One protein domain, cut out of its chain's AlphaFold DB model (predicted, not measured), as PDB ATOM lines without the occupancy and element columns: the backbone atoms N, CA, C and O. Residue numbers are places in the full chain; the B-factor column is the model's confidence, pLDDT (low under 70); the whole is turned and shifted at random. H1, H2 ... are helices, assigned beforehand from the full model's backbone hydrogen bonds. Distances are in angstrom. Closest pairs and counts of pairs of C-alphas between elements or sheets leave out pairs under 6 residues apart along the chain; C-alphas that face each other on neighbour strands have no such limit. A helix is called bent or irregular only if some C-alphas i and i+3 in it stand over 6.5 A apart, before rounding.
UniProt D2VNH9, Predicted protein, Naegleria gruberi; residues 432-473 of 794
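Overview. This is residues 432 to 473 of the 794 residues of the protein "Predicted protein" of Naegleria gruberi (UniProt D2VNH9). Starting from the first printed residue, you meet a short helix, H1, then a long link that runs out to a turn standing free at residues 449 to 455, and from there a longer helix, H2, that folds back toward H1. The picture is a loose, open loop, with the link along one side of it and H2 along the other. The printed part has 42 residues, with two named helices in the order H1, H2 and no named strand; its class is all helix. The whole is loose, with a radius of gyration of the C-alphas of 11.5 A, and only just elongated, spanning 34 by 22 by 15 A.

Along the chain. Find C-alpha 432 at (116.333, 64.079, 238.800), where H1, residues 432 to 440, begins; its first and last C-alphas are 12.4 A apart. Next look at C-alpha 456, at (98.023, 73.702, 254.046), where H2, residues 456 to 471, begins. It runs 22.7 A to C-alpha 471 at (112.964, 57.963, 260.665). Neither helix is bent.

Arrangement. Compare the C-alphas of H1 with those of H2, and you will find the two helices near each other, with 8 pairs within 10 A. The closest C-alphas of the two are 8.1 A apart. In both H1 and H2, every O i to N i+4 pair is within hydrogen-bond range.

Size, cuts and confidence. Look at Thr 451 and Gly 473, whose C-alphas are the two farthest apart, at 34.4 A. The printed part has no cut. The link from H1 to H2, residues 441 to 455, is long. The mean pLDDT of the printed part is 74.9; residues 432 to 433, residue 436 and residues 447 to 458 are under 70.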
ATOM      1  N   PHE A 432     116.766  62.695 238.568       64.88
ATOM      2  CA  PHE A 432     116.333  64.079 238.800       64.88
ATOM      3  C   PHE A 432     115.174  64.129 239.802       64.88
ATOM      4  O   PHE A 432     115.253  64.866 240.785       64.88
ATOM      5  N   ASN A 433     114.148  63.282 239.626       66.31
ATOM      6  CA  ASN A 433     113.049  63.181 240.593       66.31
ATOM      7  C   ASN A 433     113.576  62.882 242.006       66.31
ATOM      8  O   ASN A 433     113.276  63.598 242.957       66.31
ATOM      9  N   ARG A 434     114.444  61.871 242.133       72.75
ATOM     10  CA  ARG A 434     115.080  61.496 243.401       72.75
ATOM     11  C   ARG A 434     115.899  62.645 243.999       72.75
ATOM     12  O   ARG A 434     115.829  62.851 245.206       72.75
ATOM     13  N   ARG A 435     116.631  63.422 243.190       72.81
ATOM     14  CA  ARG A 435     117.354  64.631 243.629       72.81
ATOM     15  C   ARG A 435     116.413  65.732 244.122       72.81
ATOM     16  O   ARG A 435     116.699  66.330 245.154       72.81
ATOM     17  N   MET A 436     115.311  65.998 243.423       69.50
ATOM     18  CA  MET A 436     114.322  66.999 243.841       69.50
ATOM     19  C   MET A 436     113.591  66.580 245.116       69.50
ATOM     20  O   MET A 436     113.497  67.379 246.045       69.50
ATOM     21  N   MET A 437     113.172  65.315 245.221       77.12
ATOM     22  CA  MET A 437     112.598  64.782 246.457       77.12
ATOM     23  C   MET A 437     113.605  64.820 247.611       77.12
ATOM     24  O   MET A 437     113.245  65.252 248.696       77.12
ATOM     25  N   LEU A 438     114.879  64.472 247.383       81.50
ATOM     26  CA  LEU A 438     115.944  64.629 248.386       81.50
ATOM     27  C   LEU A 438     116.134  66.083 248.830       81.50
ATOM     28  O   LEU A 438     116.419  66.299 250.001       81.50
ATOM     29  N   LYS A 439     116.009  67.067 247.928       80.81
ATOM     30  CA  LYS A 439     116.071  68.490 248.295       80.81
ATOM     31  C   LYS A 439     114.880  68.870 249.176       80.81
ATOM     32  O   LYS A 439     115.098  69.337 250.285       80.81
ATOM     33  N   LEU A 440     113.650  68.609 248.726       78.44
ATOM     34  CA  LEU A 440     112.419  68.935 249.464       78.44
ATOM     35  C   LEU A 440     112.362  68.251 250.840       78.44
ATOM     36  O   LEU A 440     112.051  68.886 251.844       78.44
ATOM     37  N   LEU A 441     112.732  66.969 250.914       84.75
ATOM     38  CA  LEU A 441     112.745  66.203 252.164       84.75
ATOM     39  C   LEU A 441     113.877  66.614 253.128       84.75
ATOM     40  O   LEU A 441     113.864  66.202 254.283       84.75
ATOM     41  N   LYS A 442     114.845  67.421 252.671       85.81
ATOM     42  CA  LYS A 442     115.944  67.978 253.478       85.81
ATOM     43  C   LYS A 442     115.828  69.485 253.726       85.81
ATOM     44  O   LYS A 442     116.749  70.059 254.303       85.81
ATOM     45  N   MET A 443     114.752  70.141 253.287       82.31
ATOM     46  CA  MET A 443     114.529  71.555 253.600       82.31
ATOM     47  C   MET A 443     114.304  71.722 255.106       82.31
ATOM     48  O   MET A 443     113.332  71.196 255.641       82.31
ATOM     49  N   SER A 444     115.202  72.456 255.766       81.06
ATOM     50  CA  SER A 444     115.115  72.808 257.190       81.06
ATOM     51  C   SER A 444     114.145  73.956 257.468       81.06
ATOM     52  O   SER A 444     113.632  74.070 258.574       81.06
ATOM     53  N   GLU A 445     113.903  74.807 256.472       78.88
ATOM     54  CA  GLU A 445     113.091  76.016 256.588       78.88
ATOM     55  C   GLU A 445     112.074  76.082 255.449       78.88
ATOM     56  O   GLU A 445     112.382  75.771 254.294       78.88
ATOM     57  N   PHE A 446     110.855  76.512 255.773       70.94
ATOM     58  CA  PHE A 446     109.797  76.754 254.803       70.94
ATOM     59  C   PHE A 446     108.983  77.978 255.234       70.94
ATOM     60  O   PHE A 446     108.385  77.980 256.309       70.94
ATOM     61  N   MET A 447     108.950  79.025 254.405       69.56
ATOM     62  CA  MET A 447     108.152  80.221 254.688       69.56
ATOM     63  C   MET A 447     106.718  80.025 254.193       69.56
ATOM     64  O   MET A 447     106.477  79.960 252.989       69.56
ATOM     65  N   ILE A 448     105.769  79.952 255.127       67.06
ATOM     66  CA  ILE A 448     104.330  79.917 254.843       67.06
ATOM     67  C   ILE A 448     103.782  81.336 255.023       67.06
ATOM     68  O   ILE A 448     103.809  81.866 256.133       67.06
ATOM     69  N   ASN A 449     103.257  81.948 253.957       64.50
ATOM     70  CA  ASN A 449     102.474  83.179 254.094       64.50
ATOM     71  C   ASN A 449     101.148  82.829 254.786       64.50
ATOM     72  O   ASN A 449     100.347  82.055 254.267       64.50
ATOM     73  N   SER A 450     100.952  83.349 255.996       52.03
ATOM     74  CA  SER A 450     100.051  82.765 257.000       52.03
ATOM     75  C   SER A 450      98.557  83.065 256.825       52.03
ATOM     76  O   SER A 450      97.737  82.539 257.576       52.03
ATOM     77  N   THR A 451      98.169  83.891 255.853       51.22
ATOM     78  CA  THR A 451      96.808  84.437 255.735       51.22
ATOM     79  C   THR A 451      95.947  83.661 254.734       51.22
ATOM     80  O   THR A 451      95.545  84.205 253.709       51.22
ATOM     81  N   VAL A 452      95.632  82.403 255.067       54.66
ATOM     82  CA  VAL A 452      94.771  81.477 254.292       54.66
ATOM     83  C   VAL A 452      95.419  80.928 253.009       54.66
ATOM     84  O   VAL A 452      94.994  81.221 251.896       54.66
ATOM     85  N   ASP A 453      96.411  80.044 253.160       55.19
ATOM     86  CA  ASP A 453      96.875  79.195 252.052       55.19
ATOM     87  C   ASP A 453      96.041  77.888 251.978       55.19
ATOM     88  O   ASP A 453      96.190  77.018 252.848       55.19
ATOM     89  N   PRO A 454      95.188  77.681 250.949       55.41
ATOM     90  CA  PRO A 454      94.454  76.424 250.759       55.41
ATOM     91  C   PRO A 454      95.371  75.206 250.524       55.41
ATOM     92  O   PRO A 454      94.910  74.059 250.558       55.41
ATOM     93  N   CYS A 455      96.678  75.420 250.335       57.72
ATOM     94  CA  CYS A 455      97.691  74.377 250.225       57.72
ATOM     95  C   CYS A 455      98.128  73.770 251.569       57.72
ATOM     96  O   CYS A 455      98.950  72.855 251.558       57.72
ATOM     97  N   ILE A 456      97.576  74.183 252.721       68.75
ATOM     98  CA  ILE A 456      98.023  73.702 254.046       68.75
ATOM     99  C   ILE A 456      98.049  72.163 254.186       68.75
ATOM    100  O   ILE A 456      98.968  71.594 254.777       68.75
ATOM    101  N   LYS A 457      97.106  71.459 253.540       66.25
ATOM    102  CA  LYS A 457      97.064  69.983 253.450       66.25
ATOM    103  C   LYS A 457      98.298  69.365 252.768       66.25
ATOM    104  O   LYS A 457      98.701  68.248 253.102       66.25
ATOM    105  N   TYR A 458      98.916  70.080 251.829       64.50
ATOM    106  CA  TYR A 458     100.132  69.648 251.142       64.50
ATOM    107  C   TYR A 458     101.370  69.854 252.021       64.50
ATOM    108  O   TYR A 458     102.233  68.979 252.025       64.50
ATOM    109  N   TYR A 459     101.423  70.906 252.849       75.06
ATOM    110  CA  TYR A 459     102.483  71.056 253.857       75.06
ATOM    111  C   TYR A 459     102.425  69.935 254.901       75.06
ATOM    112  O   TYR A 459     103.444  69.300 255.151       75.06
ATOM    113  N   PHE A 460     101.240  69.576 255.412       76.56
ATOM    114  CA  PHE A 460     101.097  68.397 256.283       76.56
ATOM    115  C   PHE A 460     101.561  67.094 255.614       76.56
ATOM    116  O   PHE A 460     102.162  66.242 256.270       76.56
ATOM    117  N   THR A 461     101.325  66.942 254.308       76.50
ATOM    118  CA  THR A 461     101.824  65.791 253.540       76.50
ATOM    119  C   THR A 461     103.353  65.820 253.440       76.50
ATOM    120  O   THR A 461     103.993  64.814 253.742       76.50
ATOM    121  N   LEU A 462     103.951  66.970 253.110       79.62
ATOM    122  CA  LEU A 462     105.406  67.154 253.063       79.62
ATOM    123  C   LEU A 462     106.062  66.868 254.421       79.62
ATOM    124  O   LEU A 462     107.004  66.083 254.466       79.62
ATOM    125  N   PHE A 463     105.543  67.423 255.520       83.44
ATOM    126  CA  PHE A 463     106.064  67.193 256.872       83.44
ATOM    127  C   PHE A 463     105.968  65.719 257.289       83.44
ATOM    128  O   PHE A 463     106.897  65.179 257.889       83.44
ATOM    129  N   ARG A 464     104.882  65.022 256.920       85.31
ATOM    130  CA  ARG A 464     104.735  63.578 257.165       85.31
ATOM    131  C   ARG A 464     105.785  62.760 256.414       85.31
ATOM    132  O   ARG A 464     106.362  61.841 256.991       85.31
ATOM    133  N   GLU A 465     106.045  63.071 255.144       82.94
ATOM    134  CA  GLU A 465     107.068  62.359 254.369       82.94
ATOM    135  C   GLU A 465     108.500  62.759 254.778       82.94
ATOM    136  O   GLU A 465     109.376  61.897 254.797       82.94
ATOM    137  N   GLN A 466     108.742  64.011 255.193       85.38
ATOM    138  CA  GLN A 466     110.002  64.449 255.820       85.38
ATOM    139  C   GLN A 466     110.290  63.661 257.100       85.38
ATOM    140  O   GLN A 466     111.392  63.143 257.270       85.38
ATOM    141  N   ARG A 467     109.287  63.502 257.972       85.81
ATOM    142  CA  ARG A 467     109.410  62.707 259.197       85.81
ATOM    143  C   ARG A 467     109.785  61.254 258.893       85.81
ATOM    144  O   ARG A 467     110.784  60.784 259.427       85.81
ATOM    145  N   LYS A 468     109.066  60.579 257.986       86.50
ATOM    146  CA  LYS A 468     109.419  59.214 257.543       86.50
ATOM    147  C   LYS A 468     110.829  59.141 256.956       86.50
ATOM    148  O   LYS A 468     111.554  58.189 257.211       86.50
ATOM    149  N   PHE A 469     111.223  60.136 256.162       90.38
ATOM    150  CA  PHE A 469     112.555  60.200 255.564       90.38
ATOM    151  C   PHE A 469     113.654  60.283 256.635       90.38
ATOM    152  O   PHE A 469     114.668  59.601 256.507       90.38
ATOM    153  N   VAL A 470     113.443  61.053 257.708       88.50
ATOM    154  CA  VAL A 470     114.349  61.109 258.869       88.50
ATOM    155  C   VAL A 470     114.325  59.796 259.663       88.50
ATOM    156  O   VAL A 470     115.392  59.252 259.945       88.50
ATOM    157  N   GLU A 471     113.142  59.246 259.959       89.94
ATOM    158  CA  GLU A 471     112.964  57.963 260.665       89.94
ATOM    159  C   GLU A 471     113.648  56.795 259.919       89.94
ATOM    160  O   GLU A 471     114.289  55.951 260.546       89.94
ATOM    161  N   ASN A 472     113.644  56.805 258.580       90.06
ATOM    162  CA  ASN A 472     114.331  55.825 257.727       90.06
ATOM    163  C   ASN A 472     115.825  56.159 257.488       90.06
ATOM    164  O   ASN A 472     116.466  55.629 256.573       90.06
ATOM    165  N   GLY A 473     116.418  57.038 258.303       93.31
ATOM    166  CA  GLY A 473     117.846  57.368 258.265       93.31
ATOM    167  C   GLY A 473     118.264  58.189 257.041       93.31
ATOM    168  O   GLY A 473     119.333  57.954 256.473       93.31
TER     169      GLY A 473